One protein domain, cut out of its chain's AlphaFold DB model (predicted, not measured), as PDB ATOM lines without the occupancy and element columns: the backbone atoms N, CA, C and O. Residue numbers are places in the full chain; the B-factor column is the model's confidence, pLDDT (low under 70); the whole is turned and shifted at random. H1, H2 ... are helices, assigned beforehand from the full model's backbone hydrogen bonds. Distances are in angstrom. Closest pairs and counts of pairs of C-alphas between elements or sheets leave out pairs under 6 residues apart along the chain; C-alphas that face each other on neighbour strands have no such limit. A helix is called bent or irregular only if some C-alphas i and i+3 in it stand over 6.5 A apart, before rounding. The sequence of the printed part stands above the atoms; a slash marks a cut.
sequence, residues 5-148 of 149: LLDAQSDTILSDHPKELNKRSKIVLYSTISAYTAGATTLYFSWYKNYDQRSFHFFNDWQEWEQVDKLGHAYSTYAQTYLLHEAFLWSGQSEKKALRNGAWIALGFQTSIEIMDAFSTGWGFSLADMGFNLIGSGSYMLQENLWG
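AT A GLANCE: This is residues 5 to 148 of the 149 residues of the protein "DUF2279 domain-containing protein" of Saprospiraceae bacterium (UniProt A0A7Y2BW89). H4 and H5 run side by side and H3 crosses over both, making a core of three helices; the long helix H2 runs along the H3 and H4 side of this core with few contacts, and short H1 turns off at the start of H2 like the foot of an L. At the other end, residues 49 to 63 make a long link from H2 to H3. The printed part has 144 residues with five named helices, H1 to H5 in that order, and no named strand; the class is all helix, and H2, H3, H4 and H5 form an up-and-down bundle, each running against the one before it. It is elongated, spanning 55 by 31 by 19 A, and only just loose, close to compact, with a radius of gyration of the C-alphas of 17.8 A.

HOW THE PARTS SIT: H1, residues 5 to 15, and H2, residues 18 to 48, only just touch, with 3 pairs of C-alphas within 8 A, and only at the corner by their link; the closest C-alphas, of Leu 14 and Leu 21, are 6.7 A apart, and the lines are about perpendicular at 75 degrees. H2 touches H3, residues 64 to 90, with residues 24 to 28 alone, closest at the C-alphas of Val 28 and Ala 87, 6.4 A; they are a helical hairpin, at a shallow tilt of 19 degrees, opposite ways. H1 and H3 are near each other, with 5 pairs of C-alphas within 10 A. H2 only just touches H4, residues 95 to 119, with 3 pairs of C-alphas within 8 A; the closest, of Tyr 36 and Phe 109, are 7.3 A apart. H3 and H4, a hairpin, touch closest at the C-alphas of Leu 84 and Gly 102, 4.5 A, at a tilt of 36 degrees, only just steep. H3 touches H5, residues 127 to 147, at a steep tilt of 41 degrees, the same way; the closest C-alphas, of Ala 74 and Gly 136, are 3.9 A apart. H4 and H5, a hairpin, touch at a shallow tilt of 11 degrees, closest at the C-alphas of Ala 103 and Ser 137, 5.7 A. H2 and H5 are apart. Every O i to N i+4 pair is within hydrogen-bond range in H1, H2 and H5; in H3 it is 20 of 23 and in H4 20 of 21.

IN THESE COORDINATES: H1 begins at C-alpha 5 (62.056, -39.489, -7.312). H2 measures 43.4 A from C-alpha 18 to C-alpha 48 (27.882, -48.659, -39.287), H3 38.5 A, H4 36.7 A and H5 29.7 A, ending at C-alpha 147 (46.036, -34.314, -6.977). H3 is irregular: C-alphas 66 and 69 are 7.6 A apart.

THE WHOLE: The two C-alphas farthest apart, of Leu 5 and Asp 52, are 55.4 A apart. The printed part has no cut. The link from H2 to H3 is long, with 15 residues; in it, residues 58 to 59 pair with residues 125 to 126, parallel. Residues 63 to 68, of which 64 to 68 belong to H3, stand free. The mean pLDDT of the printed part is 92.4, and residues 5 to 14 are under 70.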
ATOM      1  N   LEU A   5      60.625 -39.257  -7.122       51.44
ATOM      2  CA  LEU A   5      62.056 -39.489  -7.312       51.44
ATOM      3  C   LEU A   5      62.378 -40.210  -8.631       51.44
ATOM      4  O   LEU A   5      63.424 -39.946  -9.218       51.44
ATOM      5  N   LEU A   6      61.497 -41.102  -9.099       55.69
ATOM      6  CA  LEU A   6      61.698 -41.828 -10.355       55.69
ATOM      7  C   LEU A   6      61.458 -40.913 -11.559       55.69
ATOM      8  O   LEU A   6      62.240 -40.947 -12.510       55.69
ATOM      9  N   ASP A   7      60.444 -40.052 -11.476       61.81
ATOM     10  CA  ASP A   7      60.098 -39.111 -12.544       61.81
ATOM     11  C   ASP A   7      61.213 -38.071 -12.738       61.81
ATOM     12  O   ASP A   7      61.743 -37.940 -13.841       61.81
ATOM     13  N   ALA A   8      61.700 -37.458 -11.652       59.97
ATOM     14  CA  ALA A   8      62.788 -36.475 -11.707       59.97
ATOM     15  C   ALA A   8      64.110 -37.048 -12.259       59.97
ATOM     16  O   ALA A   8      64.835 -36.378 -13.005       59.97
ATOM     17  N   GLN A   9      64.437 -38.298 -11.915       59.41
ATOM     18  CA  GLN A   9      65.615 -38.977 -12.455       59.41
ATOM     19  C   GLN A   9      65.441 -39.296 -13.947       59.41
ATOM     20  O   GLN A   9      66.385 -39.141 -14.724       59.41
ATOM     21  N   SER A  10      64.242 -39.715 -14.361       61.72
ATOM     22  CA  SER A  10      63.935 -40.000 -15.762       61.72
ATOM     23  C   SER A  10      63.976 -38.738 -16.631       61.72
ATOM     24  O   SER A  10      64.577 -38.766 -17.705       61.72
ATOM     25  N   ASP A  11      63.457 -37.617 -16.129       65.25
ATOM     26  CA  ASP A  11      63.453 -36.328 -16.821       65.25
ATOM     27  C   ASP A  11      64.871 -35.811 -17.062       65.25
ATOM     28  O   ASP A  11      65.189 -35.375 -18.169       65.25
ATOM     29  N   THR A  12      65.750 -35.940 -16.062       64.50
ATOM     30  CA  THR A  12      67.161 -35.528 -16.165       64.50
ATOM     31  C   THR A  12      67.901 -36.333 -17.243       64.50
ATOM     32  O   THR A  12      68.596 -35.772 -18.087       64.50
ATOM     33  N   ILE A  13      67.706 -37.655 -17.271       66.12
ATOM     34  CA  ILE A  13      68.334 -38.536 -18.269       66.12
ATOM     35  C   ILE A  13      67.795 -38.245 -19.676       66.12
ATOM     36  O   ILE A  13      68.532 -38.294 -20.660       66.12
ATOM     37  N   LEU A  14      66.501 -37.946 -19.800       68.31
ATOM     38  CA  LEU A  14      65.879 -37.678 -21.092       68.31
ATOM     39  C   LEU A  14      66.239 -36.299 -21.646       68.31
ATOM     40  O   LEU A  14      66.424 -36.176 -22.861       68.31
ATOM     41  N   SER A  15      66.399 -35.284 -20.791       70.56
ATOM     42  CA  SER A  15      66.852 -33.956 -21.218       70.56
ATOM     43  C   SER A  15      68.255 -33.977 -21.830       70.56
ATOM     44  O   SER A  15      68.516 -33.227 -22.771       70.56
ATOM     45  N   ASP A  16      69.112 -34.904 -21.396       78.38
ATOM     46  CA  ASP A  16      70.465 -35.092 -21.938       78.38
ATOM     47  C   ASP A  16      70.481 -35.836 -23.294       78.38
ATOM     48  O   ASP A  16      71.517 -35.939 -23.963       78.38
ATOM     49  N   HIS A  17      69.328 -36.337 -23.758       75.69
ATOM     50  CA  HIS A  17      69.198 -37.164 -24.964       75.69
ATOM     51  C   HIS A  17      68.101 -36.665 -25.935       75.69
ATOM     52  O   HIS A  17      67.137 -37.382 -26.237       75.69
ATOM     53  N   PRO A  18      68.262 -35.475 -26.551       77.50
ATOM     54  CA  PRO A  18      67.220 -34.828 -27.363       77.50
ATOM     55  C   PRO A  18      66.798 -35.619 -28.616       77.50
ATOM     56  O   PRO A  18      65.662 -35.503 -29.082       77.50
ATOM     57  N   LYS A  19      67.687 -36.454 -29.175       79.00
ATOM     58  CA  LYS A  19      67.359 -37.327 -30.319       79.00
ATOM     59  C   LYS A  19      66.379 -38.440 -29.934       79.00
ATOM     60  O   LYS A  19      65.483 -38.746 -30.721       79.00
ATOM     61  N   GLU A  20      66.520 -39.003 -28.735       78.94
ATOM     62  CA  GLU A  20      65.633 -40.058 -28.234       78.94
ATOM     63  C   GLU A  20      64.249 -39.503 -27.887       78.94
ATOM     64  O   GLU A  20      63.243 -40.107 -28.258       78.94
ATOM     65  N   LEU A  21      64.172 -38.306 -27.296       80.50
ATOM     66  CA  LEU A  21      62.899 -37.607 -27.073       80.50
ATOM     67  C   LEU A  21      62.131 -37.360 -28.379       80.50
ATOM     68  O   LEU A  21      60.945 -37.673 -28.483       80.50
ATOM     69  N   ASN A  22      62.819 -36.887 -29.423       85.94
ATOM     70  CA  ASN A  22      62.212 -36.694 -30.742       85.94
ATOM     71  C   ASN A  22      61.699 -38.020 -31.338       85.94
ATOM     72  O   ASN A  22      60.619 -38.077 -31.927       85.94
ATOM     73  N   LYS A  23      62.446 -39.114 -31.154       92.50
ATOM     74  CA  LYS A  23      62.033 -40.451 -31.593       92.50
ATOM     75  C   LYS A  23      60.783 -40.934 -30.849       92.50
ATOM     76  O   LYS A  23      59.840 -41.369 -31.505       92.50
ATOM     77  N   ARG A  24      60.733 -40.815 -29.517       93.25
ATOM     78  CA  ARG A  24      59.564 -41.204 -28.702       93.25
ATOM     79  C   ARG A  24      58.329 -40.372 -29.028       93.25
ATOM     80  O   ARG A  24      57.261 -40.938 -29.231       93.25
ATOM     81  N   SER A  25      58.486 -39.055 -29.168       92.31
ATOM     82  CA  SER A  25      57.412 -38.150 -29.600       92.31
ATOM     83  C   SER A  25      56.806 -38.573 -30.940       92.31
ATOM     84  O   SER A  25      55.584 -38.625 -31.073       92.31
ATOM     85  N   LYS A  26      57.640 -38.948 -31.919       94.50
ATOM     86  CA  LYS A  26      57.163 -39.489 -33.202       94.50
ATOM     87  C   LYS A  26      56.464 -40.835 -33.044       94.50
ATOM     88  O   LYS A  26      55.431 -41.039 -33.669       94.50
ATOM     89  N   ILE A  27      57.004 -41.734 -32.219       97.12
ATOM     90  CA  ILE A  27      56.385 -43.041 -31.957       97.12
ATOM     91  C   ILE A  27      54.984 -42.858 -31.379       97.12
ATOM     92  O   ILE A  27      54.049 -43.447 -31.910       97.12
ATOM     93  N   VAL A  28      54.821 -42.027 -30.348       97.31
ATOM     94  CA  VAL A  28      53.506 -41.781 -29.738       97.31
ATOM     95  C   VAL A  28      52.558 -41.142 -30.741       97.31
ATOM     96  O   VAL A  28      51.457 -41.643 -30.923       97.31
ATOM     97  N   LEU A  29      52.997 -40.112 -31.473       96.06
ATOM     98  CA  LEU A  29      52.161 -39.461 -32.484       96.06
ATOM     99  C   LEU A  29      51.663 -40.447 -33.552       96.06
ATOM    100  O   LEU A  29      50.462 -40.515 -33.811       96.06
ATOM    101  N   TYR A  30      52.567 -41.217 -34.165       97.62
ATOM    102  CA  TYR A  30      52.182 -42.182 -35.194       97.62
ATOM    103  C   TYR A  30      51.342 -43.322 -34.623       97.62
ATOM    104  O   TYR A  30      50.380 -43.724 -35.266       97.62
ATOM    105  N   SER A  31      51.637 -43.789 -33.407       97.75
ATOM    106  CA  SER A  31      50.841 -44.833 -32.750       97.75
ATOM    107  C   SER A  31      49.420 -44.355 -32.469       97.75
ATOM    108  O   SER A  31      48.479 -45.085 -32.755       97.75
ATOM    109  N   THR A  32      49.243 -43.121 -31.988       97.75
ATOM    110  CA  THR A  32      47.919 -42.527 -31.755       97.75
ATOM    111  C   THR A  32      47.127 -42.394 -33.053       97.75
ATOM    112  O   THR A  32      45.957 -42.768 -33.091       97.75
ATOM    113  N   ILE A  33      47.757 -41.919 -34.134       98.00
ATOM    114  CA  ILE A  33      47.109 -41.817 -35.454       98.00
ATOM    115  C   ILE A  33      46.725 -43.206 -35.970       98.00
ATOM    116  O   ILE A  33      45.588 -43.416 -36.382       98.00
ATOM    117  N   SER A  34      47.645 -44.172 -35.928       98.19
ATOM    118  CA  SER A  34      47.381 -45.534 -36.396       98.19
ATOM    119  C   SER A  34      46.293 -46.222 -35.575       98.19
ATOM    120  O   SER A  34      45.412 -46.848 -36.161       98.19
ATOM    121  N   ALA A  35      46.314 -46.078 -34.247       97.56
ATOM    122  CA  ALA A  35      45.294 -46.625 -33.360       97.56
ATOM    123  C   ALA A  35      43.919 -46.015 -33.651       97.56
ATOM    124  O   ALA A  35      42.946 -46.755 -33.775       97.56
ATOM    125  N   TYR A  36      43.846 -44.693 -33.844       97.88
ATOM    126  CA  TYR A  36      42.616 -44.021 -34.252       97.88
ATOM    127  C   TYR A  36      42.088 -44.556 -35.577       97.88
ATOM    128  O   TYR A  36      40.948 -44.999 -35.655       97.88
ATOM    129  N   THR A  37      42.917 -44.536 -36.622       98.06
ATOM    130  CA  THR A  37      42.497 -44.948 -37.961       98.06
ATOM    131  C   THR A  37      42.048 -46.404 -37.965       98.06
ATOM    132  O   THR A  37      40.996 -46.706 -38.525       98.06
ATOM    133  N   ALA A  38      42.795 -47.300 -37.318       98.38
ATOM    134  CA  ALA A  38      42.419 -48.704 -37.210       98.38
ATOM    135  C   ALA A  38      41.114 -48.885 -36.418       98.38
ATOM    136  O   ALA A  38      40.229 -49.614 -36.870       98.38
ATOM    137  N   GLY A  39      40.971 -48.199 -35.281       97.81
ATOM    138  CA  GLY A  39      39.779 -48.246 -34.436       97.81
ATOM    139  C   GLY A  39      38.538 -47.720 -35.152       97.81
ATOM    140  O   GLY A  39      37.563 -48.450 -35.281       97.81
ATOM    141  N   ALA A  40      38.600 -46.507 -35.700       97.69
ATOM    142  CA  ALA A  40      37.499 -45.884 -36.432       97.69
ATOM    143  C   ALA A  40      37.103 -46.692 -37.676       97.69
ATOM    144  O   ALA A  40      35.921 -46.889 -37.934       97.69
ATOM    145  N   THR A  41      38.078 -47.231 -38.418       98.12
ATOM    146  CA  THR A  41      37.797 -48.103 -39.573       98.12
ATOM    147  C   THR A  41      37.099 -49.387 -39.133       98.12
ATOM    148  O   THR A  41      36.099 -49.785 -39.725       98.12
ATOM    149  N   THR A  42      37.601 -50.034 -38.078       98.19
ATOM    150  CA  THR A  42      37.002 -51.266 -37.546       98.19
ATOM    151  C   THR A  42      35.587 -51.005 -37.048       98.19
ATOM    152  O   THR A  42      34.678 -51.761 -37.384       98.19
ATOM    153  N   LEU A  43      35.382 -49.915 -36.309       97.38
ATOM    154  CA  LEU A  43      34.073 -49.487 -35.833       97.38
ATOM    155  C   LEU A  43      33.123 -49.237 -37.010       97.38
ATOM    156  O   LEU A  43      32.046 -49.819 -37.052       97.38
ATOM    157  N   TYR A  44      33.547 -48.480 -38.024       97.50
ATOM    158  CA  TYR A  44      32.744 -48.247 -39.224       97.50
ATOM    159  C   TYR A  44      32.298 -49.552 -39.888       97.50
ATOM    160  O   TYR A  44      31.111 -49.759 -40.138       97.50
ATOM    161  N   PHE A  45      33.234 -50.467 -40.142       97.75
ATOM    162  CA  PHE A  45      32.919 -51.707 -40.846       97.75
ATOM    163  C   PHE A  45      32.116 -52.714 -40.018       97.75
ATOM    164  O   PHE A  45      31.367 -53.495 -40.606       97.75
ATOM    165  N   SER A  46      32.281 -52.720 -38.695       97.56
ATOM    166  CA  SER A  46      31.589 -53.655 -37.797       97.56
ATOM    167  C   SER A  46      30.225 -53.150 -37.329       97.56
ATOM    168  O   SER A  46      29.328 -53.966 -37.134       97.56
ATOM    169  N   TRP A  47      30.061 -51.834 -37.188       96.62
ATOM    170  CA  TRP A  47      28.885 -51.209 -36.585       96.62
ATOM    171  C   TRP A  47      28.027 -50.466 -37.613       96.62
ATOM    172  O   TRP A  47      26.839 -50.743 -37.742       96.62
ATOM    173  N   TYR A  48      28.628 -49.586 -38.421       96.69
ATOM    174  CA  TYR A  48      27.882 -48.659 -39.287       96.69
ATOM    175  C   TYR A  48      27.625 -49.165 -40.709       96.69
ATOM    176  O   TYR A  48      26.662 -48.743 -41.341       96.69
ATOM    177  N   LYS A  49      28.458 -50.070 -41.235       96.62
ATOM    178  CA  LYS A  49      28.449 -50.489 -42.653       96.62
ATOM    179  C   LYS A  49      27.080 -50.928 -43.187       96.62
ATOM    180  O   LYS A  49      26.811 -50.760 -44.372       96.62
ATOM    181  N   ASN A  50      26.264 -51.546 -42.337       96.31
ATOM    182  CA  ASN A  50      24.980 -52.134 -42.725       96.31
ATOM    183  C   ASN A  50      23.784 -51.205 -42.467       96.31
ATOM    184  O   ASN A  50      22.647 -51.633 -42.646       96.31
ATOM    185  N   TYR A  51      24.029 -49.965 -42.040       96.19
ATOM    186  CA  TYR A  51      23.002 -48.944 -41.867       96.19
ATOM    187  C   TYR A  51      22.995 -48.007 -43.067       96.19
ATOM    188  O   TYR A  51      24.045 -47.547 -43.527       96.19
ATOM    189  N   ASP A  52      21.795 -47.679 -43.542       96.81
ATOM    190  CA  ASP A  52      21.631 -46.646 -44.554       96.81
ATOM    191  C   ASP A  52      22.114 -45.303 -44.003       96.81
ATOM    192  O   ASP A  52      21.954 -45.005 -42.815       96.81
ATOM    193  N   GLN A  53      22.701 -44.492 -44.879       96.25
ATOM    194  CA  GLN A  53      23.166 -43.155 -44.534       96.25
ATOM    195  C   GLN A  53      22.063 -42.126 -44.797       96.25
ATOM    196  O   GLN A  53      21.332 -42.209 -45.786       96.25
ATOM    197  N   ARG A  54      21.972 -41.114 -43.939       96.44
ATOM    198  CA  ARG A  54      21.058 -39.972 -44.070       96.44
ATOM    199  C   ARG A  54      21.791 -38.664 -43.808       96.44
ATOM    200  O   ARG A  54      22.908 -38.658 -43.312       96.44
ATOM    201  N   SER A  55      21.153 -37.539 -44.130       97.62
ATOM    202  CA  SER A  55      21.668 -36.220 -43.746       97.62
ATOM    203  C   SER A  55      21.857 -36.126 -42.233       97.62
ATOM    204  O   SER A  55      21.053 -36.693 -41.488       97.62
ATOM    205  N   PHE A  56      22.868 -35.353 -41.818       98.06
ATOM    206  CA  PHE A  56      23.166 -35.068 -40.416       98.06
ATOM    207  C   PHE A  56      21.885 -34.800 -39.623       98.06
ATOM    208  O   PHE A  56      21.065 -33.964 -40.017       98.06
ATOM    209  N   HIS A  57      21.734 -35.480 -38.494       97.88
ATOM    210  CA  HIS A  57      20.610 -35.270 -37.602       97.88
ATOM    211  C   HIS A  57      21.020 -35.456 -36.144       97.88
ATOM    212  O   HIS A  57      21.925 -36.222 -35.816       97.88
ATOM    213  N   PHE A  58      20.326 -34.718 -35.283       97.00
ATOM    214  CA  PHE A  58      20.419 -34.881 -33.842       97.00
ATOM    215  C   PHE A  58      19.486 -35.989 -33.379       97.00
ATOM    216  O   PHE A  58      18.430 -36.218 -33.977       97.00
ATOM    217  N   PHE A  59      19.854 -36.602 -32.264       92.12
ATOM    218  CA  PHE A  59      19.060 -37.614 -31.598       92.12
ATOM    219  C   PHE A  59      19.094 -37.390 -30.085       92.12
ATOM    220  O   PHE A  59      20.061 -36.855 -29.546       92.12
ATOM    221  N   ASN A  60      17.987 -37.704 -29.412       91.12
ATOM    222  CA  ASN A  60      17.910 -37.636 -27.957       91.12
ATOM    223  C   ASN A  60      17.771 -39.054 -27.421       91.12
ATOM    224  O   ASN A  60      16.664 -39.576 -27.302       91.12
ATOM    225  N   ASP A  61      18.907 -39.633 -27.079       87.44
ATOM    226  CA  ASP A  61      19.051 -40.985 -26.550       87.44
ATOM    227  C   ASP A  61      19.191 -41.011 -25.026       87.44
ATOM    228  O   ASP A  61      19.643 -41.997 -24.447       87.44
ATOM    229  N   TRP A  62      18.769 -39.945 -24.338       88.06
ATOM    230  CA  TRP A  62      18.897 -39.858 -22.886       88.06
ATOM    231  C   TRP A  62      18.309 -41.072 -22.159       88.06
ATOM    232  O   TRP A  62      18.790 -41.432 -21.096       88.06
ATOM    233  N   GLN A  63      17.249 -41.692 -22.679       85.81
ATOM    234  CA  GLN A  63      16.610 -42.855 -22.048       85.81
ATOM    235  C   GLN A  63      17.060 -44.198 -22.629       85.81
ATOM    236  O   GLN A  63      16.537 -45.235 -22.223       85.81
ATOM    237  N   GLU A  64      18.005 -44.207 -23.564       81.50
ATOM    238  CA  GLU A  64      18.481 -45.452 -24.142       81.50
ATOM    239  C   GLU A  64      19.476 -46.164 -23.221       81.50
ATOM    240  O   GLU A  64      20.137 -45.564 -22.369       81.50
ATOM    241  N   TRP A  65      19.542 -47.490 -23.382       82.62
ATOM    242  CA  TRP A  65      20.524 -48.361 -22.726       82.62
ATOM    243  C   TRP A  65      20.613 -48.216 -21.200       82.62
ATOM    244  O   TRP A  65      21.673 -48.441 -20.625       82.62
ATOM    245  N   GLU A  66      19.526 -47.825 -20.528       87.94
ATOM    246  CA  GLU A  66      19.495 -47.620 -19.071       87.94
ATOM    247  C   GLU A  66      20.663 -46.750 -18.551       87.94
ATOM    248  O   GLU A  66      21.189 -46.989 -17.466       87.94
ATOM    249  N   GLN A  67      21.083 -45.735 -19.322       89.94
ATOM    250  CA  GLN A  67      22.237 -44.856 -19.031       89.94
ATOM    251  C   GLN A  67      23.619 -45.524 -19.083       89.94
ATOM    252  O   GLN A  67      24.630 -44.852 -18.861       89.94
ATOM    253  N   VAL A  68      23.703 -46.822 -19.386       93.62
ATOM    254  CA  VAL A  68      24.986 -47.532 -19.526       93.62
ATOM    255  C   VAL A  68      25.828 -46.899 -20.624       93.62
ATOM    256  O   VAL A  68      27.036 -46.755 -20.464       93.62
ATOM    257  N   ASP A  69      25.181 -46.459 -21.693       92.19
ATOM    258  CA  ASP A  69      25.808 -45.744 -22.796       92.19
ATOM    259  C   ASP A  69      26.499 -44.450 -22.322       92.19
ATOM    260  O   ASP A  69      27.685 -44.231 -22.555       92.19
ATOM    261  N   LYS A  70      25.823 -43.673 -21.470       96.50
ATOM    262  CA  LYS A  70      26.301 -42.374 -20.961       96.50
ATOM    263  C   LYS A  70      27.481 -42.570 -20.007       96.50
ATOM    264  O   LYS A  70      28.469 -41.832 -20.035       96.50
ATOM    265  N   LEU A  71      27.422 -43.627 -19.195       95.38
ATOM    266  CA  LEU A  71      28.564 -44.080 -18.400       95.38
ATOM    267  C   LEU A  71      29.715 -44.565 -19.285       95.38
ATOM    268  O   LEU A  71      30.872 -44.290 -18.971       95.38
ATOM    269  N   GLY A  72      29.407 -45.244 -20.390       96.19
ATOM    270  CA  GLY A  72      30.359 -45.658 -21.412       96.19
ATOM    271  C   GLY A  72      31.117 -44.473 -22.000       96.19
ATOM    272  O   GLY A  72      32.348 -44.502 -22.021       96.19
ATOM    273  N   HIS A  73      30.416 -43.403 -22.376       98.00
ATOM    274  CA  HIS A  73      31.000 -42.150 -22.858       98.00
ATOM    275  C   HIS A  73      31.921 -41.501 -21.823       98.00
ATOM    276  O   HIS A  73      33.099 -41.240 -22.096       98.00
ATOM    277  N   ALA A  74      31.445 -41.315 -20.589       98.31
ATOM    278  CA  ALA A  74      32.269 -40.731 -19.535       98.31
ATOM    279  C   ALA A  74      33.506 -41.583 -19.217       98.31
ATOM    280  O   ALA A  74      34.627 -41.070 -19.189       98.31
ATOM    281  N   TYR A  75      33.334 -42.889 -19.022       98.25
ATOM    282  CA  TYR A  75      34.438 -43.788 -18.700       98.25
ATOM    283  C   TYR A  75      35.452 -43.887 -19.843       98.25
ATOM    284  O   TYR A  75      36.657 -43.774 -19.615       98.25
ATOM    285  N   SER A  76      34.980 -44.055 -21.079       97.81
ATOM    286  CA  SER A  76      35.858 -44.192 -22.243       97.81
ATOM    287  C   SER A  76      36.686 -42.936 -22.450       97.81
ATOM    288  O   SER A  76      37.899 -43.029 -22.639       97.81
ATOM    289  N   THR A  77      36.072 -41.757 -22.344       98.38
ATOM    290  CA  THR A  77      36.797 -40.496 -22.541       98.38
ATOM    291  C   THR A  77      37.764 -40.206 -21.396       98.38
ATOM    292  O   THR A  77      38.863 -39.701 -21.637       98.38
ATOM    293  N   TYR A  78      37.406 -40.571 -20.159       98.56
ATOM    294  CA  TYR A  78      38.316 -40.539 -19.012       98.56
ATOM    295  C   TYR A  78      39.550 -41.416 -19.275       98.56
ATOM    296  O   TYR A  78      40.684 -40.935 -19.235       98.56
ATOM    297  N   ALA A  79      39.337 -42.689 -19.619       98.38
ATOM    298  CA  ALA A  79      40.408 -43.658 -19.828       98.38
ATOM    299  C   ALA A  79      41.294 -43.291 -21.028       98.38
ATOM    300  O   ALA A  79      42.516 -43.387 -20.948       98.38
ATOM    301  N   GLN A  80      40.702 -42.824 -22.129       98.44
ATOM    302  CA  GLN A  80      41.446 -42.331 -23.289       98.44
ATOM    303  C   GLN A  80      42.304 -41.115 -22.933       98.44
ATOM    304  O   GLN A  80      43.466 -41.058 -23.335       98.44
ATOM    305  N   THR A  81      41.757 -40.171 -22.157       98.56
ATOM    306  CA  THR A  81      42.507 -38.992 -21.700       98.56
ATOM    307  C   THR A  81      43.713 -39.419 -20.864       98.56
ATOM    308  O   THR A  81      44.819 -38.970 -21.156       98.56
ATOM    309  N   TYR A  82      43.521 -40.334 -19.905       97.88
ATOM    310  CA  TYR A  82      44.594 -40.918 -19.094       97.88
ATOM    311  C   TYR A  82      45.680 -41.580 -19.949       97.88
ATOM    312  O   TYR A  82      46.847 -41.207 -19.884       97.88
ATOM    313  N   LEU A  83      45.303 -42.520 -20.818       98.06
ATOM    314  CA  LEU A  83      46.265 -43.268 -21.632       98.06
ATOM    315  C   LEU A  83      47.089 -42.357 -22.548       98.06
ATOM    316  O   LEU A  83      48.297 -42.546 -22.700       98.06
ATOM    317  N   LEU A  84      46.445 -41.366 -23.165       98.25
ATOM    318  CA  LEU A  84      47.133 -40.411 -24.024       98.25
ATOM    319  C   LEU A  84      48.008 -39.453 -23.213       98.25
ATOM    320  O   LEU A  84      49.107 -39.130 -23.666       98.25
ATOM    321  N   HIS A  85      47.559 -39.023 -22.031       97.75
ATOM    322  CA  HIS A  85      48.357 -38.212 -21.118       97.75
ATOM    323  C   HIS A  85      49.668 -38.925 -20.761       97.75
ATOM    324  O   HIS A  85      50.738 -38.383 -21.053       97.75
ATOM    325  N   GLU A  86      49.594 -40.169 -20.275       96.31
ATOM    326  CA  GLU A  86      50.772 -40.978 -19.935       96.31
ATOM    327  C   GLU A  86      51.699 -41.174 -21.137       96.31
ATOM    328  O   GLU A  86      52.920 -41.049 -21.028       96.31
ATOM    329  N   ALA A  87      51.135 -41.460 -22.313       96.44
ATOM    330  CA  ALA A  87      51.924 -41.663 -23.520       96.44
ATOM    331  C   ALA A  87      52.682 -40.386 -23.916       96.44
ATOM    332  O   ALA A  87      53.873 -40.432 -24.241       96.44
ATOM    333  N   PHE A  88      52.023 -39.226 -23.873       95.81
ATOM    334  CA  PHE A  88      52.670 -37.962 -24.208       95.81
ATOM    335  C   PHE A  88      53.703 -37.537 -23.165       95.81
ATOM    336  O   PHE A  88      54.757 -37.030 -23.565       95.81
ATOM    337  N   LEU A  89      53.463 -37.807 -21.881       94.00
ATOM    338  CA  LEU A  89      54.456 -37.639 -20.820       94.00
ATOM    339  C   LEU A  89      55.694 -38.490 -21.071       94.00
ATOM    340  O   LEU A  89      56.798 -37.964 -21.180       94.00
ATOM    341  N   TRP A  90      55.506 -39.788 -21.306       93.38
ATOM    342  CA  TRP A  90      56.591 -40.714 -21.630       93.38
ATOM    343  C   TRP A  90      57.403 -40.283 -22.866       93.38
ATOM    344  O   TRP A  90      58.604 -40.562 -22.986       93.38
ATOM    345  N   SER A  91      56.753 -39.576 -23.793       92.50
ATOM    346  CA  SER A  91      57.387 -39.021 -24.988       92.50
ATOM    347  C   SER A  91      58.204 -37.741 -24.759       92.50
ATOM    348  O   SER A  91      58.844 -37.264 -25.701       92.50
ATOM    349  N   GLY A  92      58.195 -37.209 -23.533       89.81
ATOM    350  CA  GLY A  92      58.909 -36.007 -23.096       89.81
ATOM    351  C   GLY A  92      58.127 -34.705 -23.245       89.81
ATOM    352  O   GLY A  92      58.732 -33.634 -23.319       89.81
ATOM    353  N   GLN A  93      56.796 -34.756 -23.356       92.31
ATOM    354  CA  GLN A  93      55.995 -33.536 -23.252       92.31
ATOM    355  C   GLN A  93      55.889 -33.100 -21.792       92.31
ATOM    356  O   GLN A  93      55.814 -33.932 -20.900       92.31
ATOM    357  N   SER A  94      55.829 -31.789 -21.552       91.75
ATOM    358  CA  SER A  94      55.522 -31.281 -20.216       91.75
ATOM    359  C   SER A  94      54.107 -31.671 -19.791       91.75
ATOM    360  O   SER A  94      53.207 -31.668 -20.633       91.75
ATOM    361  N   GLU A  95      53.901 -31.896 -18.493       93.00
ATOM    362  CA  GLU A  95      52.616 -32.246 -17.857       93.00
ATOM    363  C   GLU A  95      51.412 -31.541 -18.490       93.00
ATOM    364  O   GLU A  95      50.551 -32.150 -19.116       93.00
ATOM    365  N   LYS A  96      51.404 -30.204 -18.456       94.25
ATOM    366  CA  LYS A  96      50.292 -29.398 -18.982       94.25
ATOM    367  C   LYS A  96      50.038 -29.619 -20.472       94.25
ATOM    368  O   LYS A  96      48.900 -29.514 -20.929       94.25
ATOM    369  N   LYS A  97      51.095 -29.851 -21.255       95.06
ATOM    370  CA  LYS A  97      50.982 -30.081 -22.698       95.06
ATOM    371  C   LYS A  97      50.473 -31.494 -22.972       95.06
ATOM    372  O   LYS A  97      49.588 -31.640 -23.810       95.06
ATOM    373  N   ALA A  98      50.999 -32.483 -22.256       96.31
ATOM    374  CA  ALA A  98      50.594 -33.874 -22.353       96.31
ATOM    375  C   ALA A  98      49.117 -34.043 -21.964       96.31
ATOM    376  O   ALA A  98      48.343 -34.554 -22.772       96.31
ATOM    377  N   LEU A  99      48.705 -33.503 -20.811       97.38
ATOM    378  CA  LEU A  99      47.327 -33.567 -20.317       97.38
ATOM    379  C   LEU A  99      46.345 -32.931 -21.304       97.38
ATOM    380  O   LEU A  99      45.342 -33.532 -21.688       97.38
ATOM    381  N   ARG A 100      46.663 -31.722 -21.781       97.75
ATOM    382  CA  ARG A 100      45.825 -31.008 -22.749       97.75
ATOM    383  C   ARG A 100      45.717 -31.754 -24.078       97.75
ATOM    384  O   ARG A 100      44.635 -31.808 -24.653       97.75
ATOM    385  N   ASN A 101      46.823 -32.295 -24.587       97.50
ATOM    386  CA  ASN A 101      46.810 -33.052 -25.837       97.50
ATOM    387  C   ASN A 101      46.024 -34.357 -25.687       97.50
ATOM    388  O   ASN A 101      45.239 -34.680 -26.574       97.50
ATOM    389  N   GLY A 102      46.185 -35.064 -24.565       97.94
ATOM    390  CA  GLY A 102      45.408 -36.262 -24.263       97.94
ATOM    391  C   GLY A 102      43.909 -35.985 -24.227       97.94
ATOM    392  O   GLY A 102      43.152 -36.681 -24.898       97.94
ATOM    393  N   ALA A 103      43.493 -34.911 -23.550       98.38
ATOM    394  CA  ALA A 103      42.086 -34.529 -23.438       98.38
ATOM    395  C   ALA A 103      41.463 -34.169 -24.790       98.38
ATOM    396  O   ALA A 103      40.423 -34.709 -25.161       98.38
ATOM    397  N   TRP A 104      42.119 -33.306 -25.573       98.44
ATOM    398  CA  TRP A 104      41.585 -32.908 -26.878       98.44
ATOM    399  C   TRP A 104      41.528 -34.056 -27.878       98.44
ATOM    400  O   TRP A 104      40.588 -34.123 -28.666       98.44
ATOM    401  N   ILE A 105      42.510 -34.958 -27.860       98.44
ATOM    402  CA  ILE A 105      42.514 -36.113 -28.759       98.44
ATOM    403  C   ILE A 105      41.434 -37.121 -28.342       98.44
ATOM    404  O   ILE A 105      40.704 -37.589 -29.210       98.44
ATOM    405  N   ALA A 106      41.272 -37.401 -27.042       98.44
ATOM    406  CA  ALA A 106      40.199 -38.263 -26.538       98.44
ATOM    407  C   ALA A 106      38.810 -37.719 -26.913       98.44
ATOM    408  O   ALA A 106      37.996 -38.437 -27.490       98.44
ATOM    409  N   LEU A 107      38.569 -36.423 -26.677       98.56
ATOM    410  CA  LEU A 107      37.332 -35.759 -27.092       98.56
ATOM    411  C   LEU A 107      37.136 -35.812 -28.607       98.56
ATOM    412  O   LEU A 107      36.026 -36.062 -29.066       98.56
ATOM    413  N   GLY A 108      38.197 -35.614 -29.391       98.44
ATOM    414  CA  GLY A 108      38.146 -35.723 -30.846       98.44
ATOM    415  C   GLY A 108      37.746 -37.119 -31.327       98.44
ATOM    416  O   GLY A 108      36.983 -37.226 -32.285       98.44
ATOM    417  N   PHE A 109      38.209 -38.178 -30.656       98.19
ATOM    418  CA  PHE A 109      37.825 -39.554 -30.984       98.19
ATOM    419  C   PHE A 109      36.350 -39.808 -30.692       98.19
ATOM    420  O   PHE A 109      35.658 -40.354 -31.539       98.19
ATOM    421  N   GLN A 110      35.851 -39.390 -29.530       98.38
ATOM    422  CA  GLN A 110      34.435 -39.570 -29.203       98.38
ATOM    423  C   GLN A 110      33.534 -38.715 -30.093       98.38
ATOM    424  O   GLN A 110      32.539 -39.193 -30.618       98.38
ATOM    425  N   THR A 111      33.940 -37.475 -30.378       98.50
ATOM    426  CA  THR A 111      33.203 -36.597 -31.299       98.50
ATOM    427  C   THR A 111      33.107 -37.203 -32.699       98.50
ATOM    428  O   THR A 111      32.108 -37.005 -33.383       98.50
ATOM    429  N   SER A 112      34.132 -37.927 -33.165       98.31
ATOM    430  CA  SER A 112      34.055 -38.566 -34.479       98.31
ATOM    431  C   SER A 112      33.082 -39.745 -34.512       98.31
ATOM    432  O   SER A 112      32.495 -39.978 -35.568       98.31
ATOM    433  N   ILE A 113      32.859 -40.424 -33.381       97.88
ATOM    434  CA  ILE A 113      31.801 -41.434 -33.224       97.88
ATOM    435  C   ILE A 113      30.430 -40.767 -33.339       97.88
ATOM    436  O   ILE A 113      29.693 -41.106 -34.256       97.88
ATOM    437  N   GLU A 114      30.175 -39.704 -32.571       98.00
ATOM    438  CA  GLU A 114      28.910 -38.951 -32.648       98.00
ATOM    439  C   GLU A 114      28.625 -38.405 -34.054       98.00
ATOM    440  O   GLU A 114      27.482 -38.324 -34.504       98.00
ATOM    441  N   ILE A 115      29.673 -38.012 -34.786       98.25
ATOM    442  CA  ILE A 115      29.540 -37.606 -36.188       98.25
ATOM    443  C   ILE A 115      29.131 -38.798 -37.060       98.25
ATOM    444  O   ILE A 115      28.281 -38.622 -37.928       98.25
ATOM    445  N   MET A 116      29.707 -39.988 -36.868       97.75
ATOM    446  CA  MET A 116      29.270 -41.190 -37.588       97.75
ATOM    447  C   MET A 116      27.819 -41.549 -37.251       97.75
ATOM    448  O   MET A 116      27.053 -41.857 -38.168       97.75
ATOM    449  N   ASP A 117      27.417 -41.419 -35.986       97.12
ATOM    450  CA  ASP A 117      26.024 -41.584 -35.562       97.12
ATOM    451  C   ASP A 117      25.107 -40.604 -36.286       97.12
ATOM    452  O   ASP A 117      24.101 -41.014 -36.859       97.12
ATOM    453  N   ALA A 118      25.501 -39.334 -36.393       97.94
ATOM    454  CA  ALA A 118      24.722 -38.289 -37.055       97.94
ATOM    455  C   ALA A 118      24.307 -38.600 -38.502       97.94
ATOM    456  O   ALA A 118      23.312 -38.045 -38.979       97.94
ATOM    457  N   PHE A 119      25.073 -39.424 -39.219       97.94
ATOM    458  CA  PHE A 119      24.767 -39.828 -40.594       97.94
ATOM    459  C   PHE A 119      24.156 -41.233 -40.689       97.94
ATOM    460  O   PHE A 119      23.694 -41.608 -41.764       97.94
ATOM    461  N   SER A 120      24.097 -42.001 -39.598       96.25
ATOM    462  CA  SER A 120      23.435 -43.307 -39.564       96.25
ATOM    463  C   SER A 120      21.910 -43.166 -39.583       96.25
ATOM    464  O   SER A 120      21.346 -42.155 -39.190       96.25
ATOM    465  N   THR A 121      21.197 -44.187 -40.041       95.81
ATOM    466  CA  THR A 121      19.741 -44.300 -39.839       95.81
ATOM    467  C   THR A 121      19.376 -44.977 -38.519       95.81
ATOM    468  O   THR A 121      18.220 -44.897 -38.112       95.81
ATOM    469  N   GLY A 122      20.338 -45.638 -37.865       92.75
ATOM    470  CA  GLY A 122      20.138 -46.351 -36.599       92.75
ATOM    471  C   GLY A 122      20.404 -45.528 -35.338       92.75
ATOM    472  O   GLY A 122      19.842 -45.846 -34.298       92.75
ATOM    473  N   TRP A 123      21.226 -44.484 -35.446       94.94
ATOM    474  CA  TRP A 123      21.635 -43.585 -34.357       94.94
ATOM    475  C   TRP A 123      21.647 -42.149 -34.881       94.94
ATOM    476  O   TRP A 123      21.397 -41.948 -36.067       94.94
ATOM    477  N   GLY A 124      21.957 -41.171 -34.030       95.94
ATOM    478  CA  GLY A 124      22.150 -39.777 -34.427       95.94
ATOM    479  C   GLY A 124      23.068 -39.040 -33.457       95.94
ATOM    480  O   GLY A 124      23.420 -39.576 -32.417       95.94
ATOM    481  N   PHE A 125      23.445 -37.804 -33.786       97.94
ATOM    482  CA  PHE A 125      24.365 -37.028 -32.950       97.94
ATOM    483  C   PHE A 125      23.726 -36.709 -31.596       97.94
ATOM    484  O   PHE A 125      22.714 -35.989 -31.560       97.94
ATOM    485  N   SER A 126      24.338 -37.156 -30.500       97.38
ATOM    486  CA  SER A 126      23.808 -36.933 -29.160       97.38
ATOM    487  C   SER A 126      24.526 -35.809 -28.425       97.38
ATOM    488  O   SER A 126      25.730 -35.820 -28.157       97.38
ATOM    489  N   LEU A 127      23.757 -34.794 -28.025       96.88
ATOM    490  CA  LEU A 127      24.271 -33.756 -27.127       96.88
ATOM    491  C   LEU A 127      24.478 -34.283 -25.704       96.88
ATOM    492  O   LEU A 127      25.305 -33.730 -24.974       96.88
ATOM    493  N   ALA A 128      23.732 -35.320 -25.310       95.94
ATOM    494  CA  ALA A 128      23.916 -35.959 -24.018       95.94
ATOM    495  C   ALA A 128      25.281 -36.646 -23.980       95.94
ATOM    496  O   ALA A 128      26.069 -36.355 -23.080       95.94
ATOM    497  N   ASP A 129      25.612 -37.439 -24.996       97.25
ATOM    498  CA  ASP A 129      26.886 -38.158 -25.048       97.25
ATOM    499  C   ASP A 129      28.073 -37.224 -25.181       97.25
ATOM    500  O   ASP A 129      29.043 -37.357 -24.437       97.25
ATOM    501  N   MET A 130      27.961 -36.162 -25.982       98.25
ATOM    502  CA  MET A 130      28.949 -35.079 -25.969       98.25
ATOM    503  C   MET A 130      29.153 -34.476 -24.569       98.25
ATOM    504  O   MET A 130      30.287 -34.183 -24.181       98.25
ATOM    505  N   GLY A 131      28.082 -34.320 -23.788       98.00
ATOM    506  CA  GLY A 131      28.154 -33.896 -22.392       98.00
ATOM    507  C   GLY A 131      28.902 -34.896 -21.506       98.00
ATOM    508  O   GLY A 131      29.797 -34.502 -20.757       98.00
ATOM    509  N   PHE A 132      28.595 -36.190 -21.613       98.19
ATOM    510  CA  PHE A 132      29.273 -37.235 -20.839       98.19
ATOM    511  C   PHE A 132      30.734 -37.432 -21.259       98.19
ATOM    512  O   PHE A 132      31.589 -37.629 -20.397       98.19
ATOM    513  N   ASN A 133      31.060 -37.256 -22.540       98.56
ATOM    514  CA  ASN A 133      32.433 -37.231 -23.039       98.56
ATOM    515  C   ASN A 133      33.244 -36.109 -22.365       98.56
ATOM    516  O   ASN A 133      34.347 -36.332 -21.851       98.56
ATOM    517  N   LEU A 134      32.669 -34.901 -22.297       98.56
ATOM    518  CA  LEU A 134      33.268 -33.764 -21.592       98.56
ATOM    519  C   LEU A 134      33.417 -34.024 -20.091       98.56
ATOM    520  O   LEU A 134      34.460 -33.693 -19.528       98.56
ATOM    521  N   ILE A 135      32.421 -34.640 -19.446       98.44
ATOM    522  CA  ILE A 135      32.499 -35.026 -18.030       98.44
ATOM    523  C   ILE A 135      33.647 -36.011 -17.809       98.44
ATOM    524  O   ILE A 135      34.440 -35.811 -16.892       98.44
ATOM    525  N   GLY A 136      33.780 -37.034 -18.651       98.31
ATOM    526  CA  GLY A 136      34.847 -38.029 -18.560       98.31
ATOM    527  C   GLY A 136      36.240 -37.412 -18.649       98.31
ATOM    528  O   GLY A 136      37.048 -37.539 -17.727       98.31
ATOM    529  N   SER A 137      36.506 -36.689 -19.741       98.12
ATOM    530  CA  SER A 137      37.802 -36.031 -19.953       98.12
ATOM    531  C   SER A 137      38.087 -34.970 -18.888       98.12
ATOM    532  O   SER A 137      39.174 -34.932 -18.307       98.12
ATOM    533  N   GLY A 138      37.085 -34.146 -18.568       97.81
ATOM    534  CA  GLY A 138      37.181 -33.106 -17.551       97.81
ATOM    535  C   GLY A 138      37.453 -33.668 -16.158       97.81
ATOM    536  O   GLY A 138      38.276 -33.113 -15.440       97.81
ATOM    537  N   SER A 139      36.836 -34.794 -15.792       97.62
ATOM    538  CA  SER A 139      37.062 -35.446 -14.496       97.62
ATOM    539  C   SER A 139      38.513 -35.889 -14.341       97.62
ATOM    540  O   SER A 139      39.116 -35.628 -13.303       97.62
ATOM    541  N   TYR A 140      39.106 -36.477 -15.384       97.56
ATOM    542  CA  TYR A 140      40.522 -36.835 -15.356       97.56
ATOM    543  C   TYR A 140      41.426 -35.598 -15.286       97.56
ATOM    544  O   TYR A 140      42.333 -35.529 -14.462       97.56
ATOM    545  N   MET A 141      41.146 -34.570 -16.095       97.06
ATOM    546  CA  MET A 141      41.902 -33.318 -16.032       97.06
ATOM    547  C   MET A 141      41.833 -32.660 -14.652       97.06
ATOM    548  O   MET A 141      42.824 -32.097 -14.190       97.06
ATOM    549  N   LEU A 142      40.670 -32.687 -13.999       95.56
ATOM    550  CA  LEU A 142      40.511 -32.194 -12.634       95.56
ATOM    551  C   LEU A 142      41.307 -33.050 -11.653       95.56
ATOM    552  O   LEU A 142      41.966 -32.484 -10.784       95.56
ATOM    553  N   GLN A 143      41.287 -34.375 -11.816       93.50
ATOM    554  CA  GLN A 143      42.060 -35.278 -10.975       93.50
ATOM    555  C   GLN A 143      43.559 -34.941 -11.021       93.50
ATOM    556  O   GLN A 143      44.163 -34.661  -9.986       93.50
ATOM    557  N   GLU A 144      44.124 -34.857 -12.224       92.88
ATOM    558  CA  GLU A 144      45.545 -34.566 -12.431       92.88
ATOM    559  C   GLU A 144      45.932 -33.174 -11.919       92.88
ATOM    560  O   GLU A 144      46.932 -33.006 -11.227       92.88
ATOM    561  N   ASN A 145      45.116 -32.147 -12.182       90.31
ATOM    562  CA  ASN A 145      45.439 -30.788 -11.738       90.31
ATOM    563  C   ASN A 145      45.322 -30.596 -10.217       90.31
ATOM    564  O   ASN A 145      46.034 -29.757  -9.662       90.31
ATOM    565  N   LEU A 146      44.406 -31.306  -9.551       90.94
ATOM    566  CA  LEU A 146      44.166 -31.150  -8.113       90.94
ATOM    567  C   LEU A 146      45.039 -32.076  -7.263       90.94
ATOM    568  O   LEU A 146      45.453 -31.678  -6.174       90.94
ATOM    569  N   TRP A 147      45.320 -33.289  -7.742       86.56
ATOM    570  CA  TRP A 147      46.036 -34.314  -6.977       86.56
ATOM    571  C   TRP A 147      47.392 -34.716  -7.566       86.56
ATOM    572  O   TRP A 147      48.139 -35.403  -6.866       86.56
ATOM    573  N   GLY A 148      47.741 -34.286  -8.785       75.62
ATOM    574  CA  GLY A 148      48.977 -34.696  -9.468       75.62
ATOM    575  C   GLY A 148      49.052 -36.209  -9.689       75.62
ATOM    576  O   GLY A 148      50.111 -36.805  -9.472       75.62
TER     577      GLY A 148